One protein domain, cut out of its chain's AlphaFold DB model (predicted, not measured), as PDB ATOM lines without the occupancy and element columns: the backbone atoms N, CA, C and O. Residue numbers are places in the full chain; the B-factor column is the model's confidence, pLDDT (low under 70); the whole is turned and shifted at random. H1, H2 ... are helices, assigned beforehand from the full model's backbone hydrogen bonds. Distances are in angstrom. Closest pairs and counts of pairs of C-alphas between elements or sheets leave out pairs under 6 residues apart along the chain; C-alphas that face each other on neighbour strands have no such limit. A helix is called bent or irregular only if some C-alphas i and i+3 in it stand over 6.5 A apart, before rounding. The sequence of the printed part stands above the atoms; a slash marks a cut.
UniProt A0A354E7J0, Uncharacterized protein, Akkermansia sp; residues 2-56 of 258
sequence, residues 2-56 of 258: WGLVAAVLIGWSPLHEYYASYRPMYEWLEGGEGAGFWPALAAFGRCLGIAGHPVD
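AT A GLANCE: This is residues 2 to 56 of the 258 residues of an uncharacterized protein of Akkermansia sp (UniProt A0A354E7J0). What shape does the printed part make? H2 and H3 form a helical hairpin, folded back on itself through residues 30 to 36, and H1 sits across the hairpin's other end, near the start of H2 and the end of H3. After H3, residues 48 to 56 form a tail with no named element at that same end. What is it built of, and how large is it? The printed part has 55 residues, with three named helices in the order H1, H2, H3 and no named strand, and its class is all helix. It is compact, with a radius of gyration of the C-alphas of 10.2 A, and the C-alphas span 29 by 23 by 16 A.

IN THESE COORDINATES: Where does the first helix run? H1 holds residues 2 to 11, from C-alpha 2 at (139.991, 60.247, 98.392), and is 14.4 A long from first to last C-alpha. Which helix comes next? H2 holds residues 19 to 29 and is 14.2 A long, from C-alpha 19 at (123.711, 59.221, 101.761). It is irregular: C-alphas 21 and 24 are 7.6 A apart, against about 5 A in a regular helix, and its line is a rough one. Where does the last helix end? H3 holds residues 37 to 47, is 15.1 A long, and ends with C-alpha 47 at (132.980, 54.812, 104.165).

HOW THE PARTS SIT: How does H1 stand to the other helices? H1 and H2 touch, their closest C-alphas being those of Ile 10 and Tyr 19, 5.9 A apart, and their lines are about perpendicular at 89 degrees. H1 and H3 are close but not clearly touching, with the C-alphas of Ala 7 and Cys 47 closest at 6.7 A; they run opposite ways at a steep tilt of 61 degrees. How do H2 and H3 meet? They are a helical hairpin and touch, with 18 pairs of C-alphas within 8 A. The closest C-alphas are those of Met 25 and Ala 40, 4.0 A apart, and the helices run opposite ways at a steep tilt of 43 degrees. What do the backbone N and O atoms show? Every O i to N i+4 pair is within hydrogen-bond range in H1 and H3, while in H2 5 of 7 pairs are.

THE WHOLE: How far does the printed part reach? The two C-alphas farthest apart are those of Trp 2 and Glu 33, 29.6 A, while those of Trp 2 and Asp 56 are 7.7 A apart. Are there cuts or long links? The printed part has no cut, and the links from H1 to H2 and from H2 to H3 are short, with 7 residues each. Where is confidence low? The mean pLDDT of the printed part is 75.3, and it is under 70 at residues 3, 6 and 11, residues 13 to 17 and residues 47 to 56.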
ATOM      1  N   TRP A   2     141.126  60.395  99.320       70.00
ATOM      2  CA  TRP A   2     139.991  60.247  98.392       70.00
ATOM      3  C   TRP A   2     138.688  59.815  99.079       70.00
ATOM      4  O   TRP A   2     137.689  60.515  98.960       70.00
ATOM      5  N   GLY A   3     138.742  58.798  99.947       68.00
ATOM      6  CA  GLY A   3     137.590  58.408 100.772       68.00
ATOM      7  C   GLY A   3     137.012  59.511 101.659       68.00
ATOM      8  O   GLY A   3     135.802  59.618 101.773       68.00
ATOM      9  N   LEU A   4     137.855  60.373 102.238       72.56
ATOM     10  CA  LEU A   4     137.390  61.499 103.058       72.56
ATOM     11  C   LEU A   4     136.717  62.576 102.204       72.56
ATOM     12  O   LEU A   4     135.682  63.103 102.592       72.56
ATOM     13  N   VAL A   5     137.284  62.886 101.034       74.06
ATOM     14  CA  VAL A   5     136.691  63.853 100.097       74.06
ATOM     15  C   VAL A   5     135.329  63.357  99.627       74.06
ATOM     16  O   VAL A   5     134.357  64.106  99.663       74.06
ATOM     17  N   ALA A   6     135.237  62.086  99.247       69.81
ATOM     18  CA  ALA A   6     133.981  61.504  98.811       69.81
ATOM     19  C   ALA A   6     132.945  61.456  99.957       69.81
ATOM     20  O   ALA A   6     131.787  61.799  99.732       69.81
ATOM     21  N   ALA A   7     133.358  61.162 101.198       72.94
ATOM     22  CA  ALA A   7     132.495  61.241 102.382       72.94
ATOM     23  C   ALA A   7     131.902  62.643 102.594       72.94
ATOM     24  O   ALA A   7     130.719  62.779 102.900       72.94
ATOM     25  N   VAL A   8     132.710  63.693 102.426       76.88
ATOM     26  CA  VAL A   8     132.245  65.084 102.543       76.88
ATOM     27  C   VAL A   8     131.252  65.415 101.427       76.88
ATOM     28  O   VAL A   8     130.186  65.959 101.700       76.88
ATOM     29  N   LEU A   9     131.565  65.042 100.184       72.38
ATOM     30  CA  LEU A   9     130.714  65.334  99.027       72.38
ATOM     31  C   LEU A   9     129.357  64.632  99.086       72.38
ATOM     32  O   LEU A   9     128.352  65.224  98.697       72.38
ATOM     33  N   ILE A  10     129.309  63.401  99.599       72.38
ATOM     34  CA  ILE A  10     128.042  62.707  99.837       72.38
ATOM     35  C   ILE A  10     127.212  63.437 100.889       72.38
ATOM     36  O   ILE A  10     126.017  63.613 100.684       72.38
ATOM     37  N   GLY A  11     127.829  63.919 101.970       69.19
ATOM     38  CA  GLY A  11     127.121  64.652 103.025       69.19
ATOM     39  C   GLY A  11     126.468  65.936 102.523       69.19
ATOM     40  O   GLY A  11     125.414  66.327 103.010       69.19
ATOM     41  N   TRP A  12     127.048  66.562 101.499       70.75
ATOM     42  CA  TRP A  12     126.482  67.746 100.848       70.75
ATOM     43  C   TRP A  12     125.366  67.450  99.846       70.75
ATOM     44  O   TRP A  12     124.671  68.378  99.430       70.75
ATOM     45  N   SER A  13     125.174  66.192  99.450       68.31
ATOM     46  CA  SER A  13     124.135  65.796  98.504       68.31
ATOM     47  C   SER A  13     123.257  64.697  99.108       68.31
ATOM     48  O   SER A  13     123.526  63.510  98.909       68.31
ATOM     49  N   PRO A  14     122.146  65.062  99.779       67.75
ATOM     50  CA  PRO A  14     121.162  64.104 100.295       67.75
ATOM     51  C   PRO A  14     120.550  63.206  99.211       67.75
ATOM     52  O   PRO A  14     119.931  62.191  99.509       67.75
ATOM     53  N   LEU A  15     120.711  63.598  97.942       64.62
ATOM     54  CA  LEU A  15     120.265  62.869  96.759       64.62
ATOM     55  C   LEU A  15     121.235  61.754  96.342       64.62
ATOM     56  O   LEU A  15     120.937  61.004  95.413       64.62
ATOM     57  N   HIS A  16     122.403  61.652  96.980       67.75
ATOM     58  CA  HIS A  16     123.360  60.598  96.684       67.75
ATOM     59  C   HIS A  16     122.845  59.245  97.183       67.75
ATOM     60  O   HIS A  16     122.415  59.123  98.327       67.75
ATOM     61  N   GLU A  17     122.961  58.205  96.356       67.81
ATOM     62  CA  GLU A  17     122.425  56.864  96.645       67.81
ATOM     63  C   GLU A  17     122.951  56.260  97.958       67.81
ATOM     64  O   GLU A  17     122.230  55.558  98.661       67.81
ATOM     65  N   TYR A  18     124.178  56.614  98.346       70.50
ATOM     66  CA  TYR A  18     124.777  56.167  99.602       70.50
ATOM     67  C   TYR A  18     124.577  57.112 100.800       70.50
ATOM     68  O   TYR A  18     125.035  56.779 101.892       70.50
ATOM     69  N   TYR A  19     123.904  58.263 100.657       74.75
ATOM     70  CA  TYR A  19     123.711  59.221 101.761       74.75
ATOM     71  C   TYR A  19     123.080  58.560 102.995       74.75
ATOM     72  O   TYR A  19     123.557  58.736 104.119       74.75
ATOM     73  N   ALA A  20     122.062  57.720 102.783       76.56
ATOM     74  CA  ALA A  20     121.368  57.004 103.851       76.56
ATOM     75  C   ALA A  20     122.311  56.125 104.695       76.56
ATOM     76  O   ALA A  20     122.190  56.089 105.920       76.56
ATOM     77  N   SER A  21     123.293  55.476 104.065       72.94
ATOM     78  CA  SER A  21     124.261  54.591 104.730       72.94
ATOM     79  C   SER A  21     125.230  55.332 105.662       72.94
ATOM     80  O   SER A  21     125.785  54.722 106.588       72.94
ATOM     81  N   TYR A  22     125.410  56.640 105.434       75.81
ATOM     82  CA  TYR A  22     126.322  57.523 106.173       75.81
ATOM     83  C   TYR A  22     125.618  58.533 107.070       75.81
ATOM     84  O   TYR A  22     126.277  59.202 107.862       75.81
ATOM     85  N   ARG A  23     124.286  58.595 107.020       83.19
ATOM     86  CA  ARG A  23     123.465  59.466 107.858       83.19
ATOM     87  C   ARG A  23     123.851  59.450 109.349       83.19
ATOM     88  O   ARG A  23     124.009  60.541 109.888       83.19
ATOM     89  N   PRO A  24     124.141  58.298 109.998       87.19
ATOM     90  CA  PRO A  24     124.574  58.294 111.400       87.19
ATOM     91  C   PRO A  24     125.883  59.054 111.661       87.19
ATOM     92  O   PRO A  24     126.087  59.573 112.754       87.19
ATOM     93  N   MET A  25     126.784  59.117 110.674       86.38
ATOM     94  CA  MET A  25     128.016  59.905 110.766       86.38
ATOM     95  C   MET A  25     127.708  61.403 110.703       86.38
ATOM     96  O   MET A  25     128.229  62.155 111.519       86.38
ATOM     97  N   TYR A  26     126.862  61.831 109.759       85.94
ATOM     98  CA  TYR A  26     126.498  63.244 109.609       85.94
ATOM     99  C   TYR A  26     125.688  63.751 110.806       85.94
ATOM    100  O   TYR A  26     126.040  64.778 111.371       85.94
ATOM    101  N   GLU A  27     124.699  62.984 111.274       87.69
ATOM    102  CA  GLU A  27     123.894  63.336 112.453       87.69
ATOM    103  C   GLU A  27     124.755  63.479 113.717       87.69
ATOM    104  O   GLU A  27     124.526  64.375 114.525       87.69
ATOM    105  N   TRP A  28     125.782  62.636 113.882       89.06
ATOM    106  CA  TRP A  28     126.723  62.763 114.997       89.06
ATOM    107  C   TRP A  28     127.625  63.996 114.872       89.06
ATOM    108  O   TRP A  28     127.848  64.683 115.867       89.06
ATOM    109  N   LEU A  29     128.109  64.310 113.665       85.62
ATOM    110  CA  LEU A  29     128.912  65.515 113.405       85.62
ATOM    111  C   LEU A  29     128.111  66.811 113.606       85.62
ATOM    112  O   LEU A  29     128.677  67.811 114.044       85.62
ATOM    113  N   GLU A  30     126.813  66.792 113.306       88.00
ATOM    114  CA  GLU A  30     125.890  67.921 113.485       88.00
ATOM    115  C   GLU A  30     125.374  68.060 114.928       88.00
ATOM    116  O   GLU A  30     124.725  69.051 115.258       88.00
ATOM    117  N   GLY A  31     125.683  67.099 115.807       85.88
ATOM    118  CA  GLY A  31     125.235  67.106 117.201       85.88
ATOM    119  C   GLY A  31     123.751  66.770 117.375       85.88
ATOM    120  O   GLY A  31     123.129  67.243 118.325       85.88
ATOM    121  N   GLY A  32     123.175  65.975 116.469       83.25
ATOM    122  CA  GLY A  32     121.771  65.574 116.511       83.25
ATOM    123  C   GLY A  32     121.408  64.817 117.794       83.25
ATOM    124  O   GLY A  32     122.150  63.950 118.264       83.25
ATOM    125  N   GLU A  33     120.241  65.122 118.362       77.56
ATOM    126  CA  GLU A  33     119.737  64.417 119.543       77.56
ATOM    127  C   GLU A  33     119.554  62.918 119.245       77.56
ATOM    128  O   GLU A  33     118.871  62.528 118.301       77.56
ATOM    129  N   GLY A  34     120.189  62.063 120.053       78.50
ATOM    130  CA  GLY A  34     120.178  60.607 119.865       78.50
ATOM    131  C   GLY A  34     121.276  60.060 118.942       78.50
ATOM    132  O   GLY A  34     121.388  58.839 118.804       78.50
ATOM    133  N   ALA A  35     122.127  60.911 118.359       82.62
ATOM    134  CA  ALA A  35     123.255  60.464 117.547       82.62
ATOM    135  C   ALA A  35     124.363  59.837 118.419       82.62
ATOM    136  O   ALA A  35     125.035  60.500 119.210       82.62
ATOM    137  N   GLY A  36     124.564  58.525 118.277       88.12
ATOM    138  CA  GLY A  36     125.576  57.779 119.024       88.12
ATOM    139  C   GLY A  36     126.935  57.727 118.317       88.12
ATOM    140  O   GLY A  36     127.006  57.501 117.109       88.12
ATOM    141  N   PHE A  37     128.024  57.811 119.089       89.12
ATOM    142  CA  PHE A  37     129.393  57.654 118.577       89.12
ATOM    143  C   PHE A  37     129.616  56.311 117.862       89.12
ATOM    144  O   PHE A  37     130.236  56.268 116.805       89.12
ATOM    145  N   TRP A  38     129.096  55.205 118.404       89.56
ATOM    146  CA  TRP A  38     129.300  53.873 117.822       89.56
ATOM    147  C   TRP A  38     128.634  53.698 116.443       89.56
ATOM    148  O   TRP A  38     129.321  53.257 115.520       89.56
ATOM    149  N   PRO A  39     127.358  54.092 116.242       87.56
ATOM    150  CA  PRO A  39     126.761  54.180 114.908       87.56
ATOM    151  C   PRO A  39     127.544  55.068 113.932       87.56
ATOM    152  O   PRO A  39     127.724  54.684 112.774       87.56
ATOM    153  N   ALA A  40     128.040  56.219 114.396       86.62
ATOM    154  CA  ALA A  40     128.827  57.140 113.580       86.62
ATOM    155  C   ALA A  40     130.172  56.533 113.157       86.62
ATOM    156  O   ALA A  40     130.537  56.588 111.984       86.62
ATOM    157  N   LEU A  41     130.878  55.881 114.085       84.94
ATOM    158  CA  LEU A  41     132.131  55.181 113.813       84.94
ATOM    159  C   LEU A  41     131.923  54.009 112.848       84.94
ATOM    160  O   LEU A  41     132.733  53.816 111.945       84.94
ATOM    161  N   ALA A  42     130.832  53.255 112.993       82.75
ATOM    162  CA  ALA A  42     130.488  52.180 112.067       82.75
ATOM    163  C   ALA A  42     130.181  52.716 110.656       82.75
ATOM    164  O   ALA A  42     130.646  52.151 109.668       82.75
ATOM    165  N   ALA A  43     129.449  53.830 110.548       79.25
ATOM    166  CA  ALA A  43     129.190  54.502 109.273       79.25
ATOM    167  C   ALA A  43     130.480  55.036 108.624       79.25
ATOM    168  O   ALA A  43     130.693  54.849 107.426       79.25
ATOM    169  N   PHE A  44     131.380  55.619 109.416       78.69
ATOM    170  CA  PHE A  44     132.694  56.055 108.949       78.69
ATOM    171  C   PHE A  44     133.587  54.879 108.518       78.69
ATOM    172  O   PHE A  44     134.248  54.945 107.483       78.69
ATOM    173  N   GLY A  45     133.564  53.768 109.259       75.81
ATOM    174  CA  GLY A  45     134.244  52.527 108.887       75.81
ATOM    175  C   GLY A  45     133.790  52.022 107.518       75.81
ATOM    176  O   GLY A  45     134.630  51.804 106.644       75.81
ATOM    177  N   ARG A  46     132.471  51.957 107.286       72.69
ATOM    178  CA  ARG A  46     131.901  51.599 105.975       72.69
ATOM    179  C   ARG A  46     132.360  52.542 104.865       72.69
ATOM    180  O   ARG A  46     132.697  52.080 103.784       72.69
ATOM    181  N   CYS A  47     132.491  53.841 105.146       67.75
ATOM    182  CA  CYS A  47     132.980  54.812 104.165       67.75
ATOM    183  C   CYS A  47     134.404  54.499 103.685       67.75
ATOM    184  O   CYS A  47     134.736  54.711 102.515       67.75
ATOM    185  N   LEU A  48     135.240  53.976 104.580       67.06
ATOM    186  CA  LEU A  48     136.601  53.534 104.283       67.06
ATOM    187  C   LEU A  48     136.658  52.101 103.722       67.06
ATOM    188  O   LEU A  48     137.748  51.594 103.459       67.06
ATOM    189  N   GLY A  49     135.506  51.455 103.526       66.56
ATOM    190  CA  GLY A  49     135.377  50.083 103.038       66.56
ATOM    191  C   GLY A  49     135.495  49.013 104.126       66.56
ATOM    192  O   GLY A  49     135.594  47.828 103.812       66.56
ATOM    193  N   ILE A  50     135.518  49.391 105.405       69.25
ATOM    194  CA  ILE A  50     135.602  48.452 106.529       69.25
ATOM    195  C   ILE A  50     134.196  47.920 106.822       69.25
ATOM    196  O   ILE A  50     133.325  48.688 107.226       69.25
ATOM    197  N   ALA A  51     134.000  46.607 106.646       64.50
ATOM    198  CA  ALA A  51     132.716  45.922 106.847       64.50
ATOM    199  C   ALA A  51     131.563  46.547 106.031       64.50
ATOM    200  O   ALA A  51     130.457  46.736 106.540       64.50
ATOM    201  N   GLY A  52     131.861  46.942 104.790       60.59
ATOM    202  CA  GLY A  52     130.928  47.612 103.893       60.59
ATOM    203  C   GLY A  52     131.572  48.028 102.570       60.59
ATOM    204  O   GLY A  52     132.801  48.112 102.466       60.59
ATOM    205  N   HIS A  53     130.754  48.316 101.563       59.53
ATOM    206  CA  HIS A  53     131.199  48.928 100.315       59.53
ATOM    207  C   HIS A  53     131.713  50.360 100.575       59.53
ATOM    208  O   HIS A  53     130.967  51.184 101.112       59.53
ATOM    209  N   PRO A  54     132.962  50.704 100.200       59.97
ATOM    210  CA  PRO A  54     133.449  52.069 100.343       59.97
ATOM    211  C   PRO A  54     132.625  53.036  99.493       59.97
ATOM    212  O   PRO A  54     132.147  52.681  98.415       59.97
ATOM    213  N   VAL A  55     132.521  54.276  99.980       55.06
ATOM    214  CA  VAL A  55     131.854  55.407  99.310       55.06
ATOM    215  C   VAL A  55     132.287  55.552  97.856       55.06
ATOM    216  O   VAL A  55     131.487  55.846  96.976       55.06
ATOM    217  N   ASP A  56     133.589  55.428  97.644       56.94
ATOM    218  CA  ASP A  56     134.220  55.609  96.359       56.94
ATOM    219  C   ASP A  56     134.405  54.215  95.770       56.94
ATOM    220  O   ASP A  56     135.221  53.439  96.273       56.94
TER     221      ASP A  56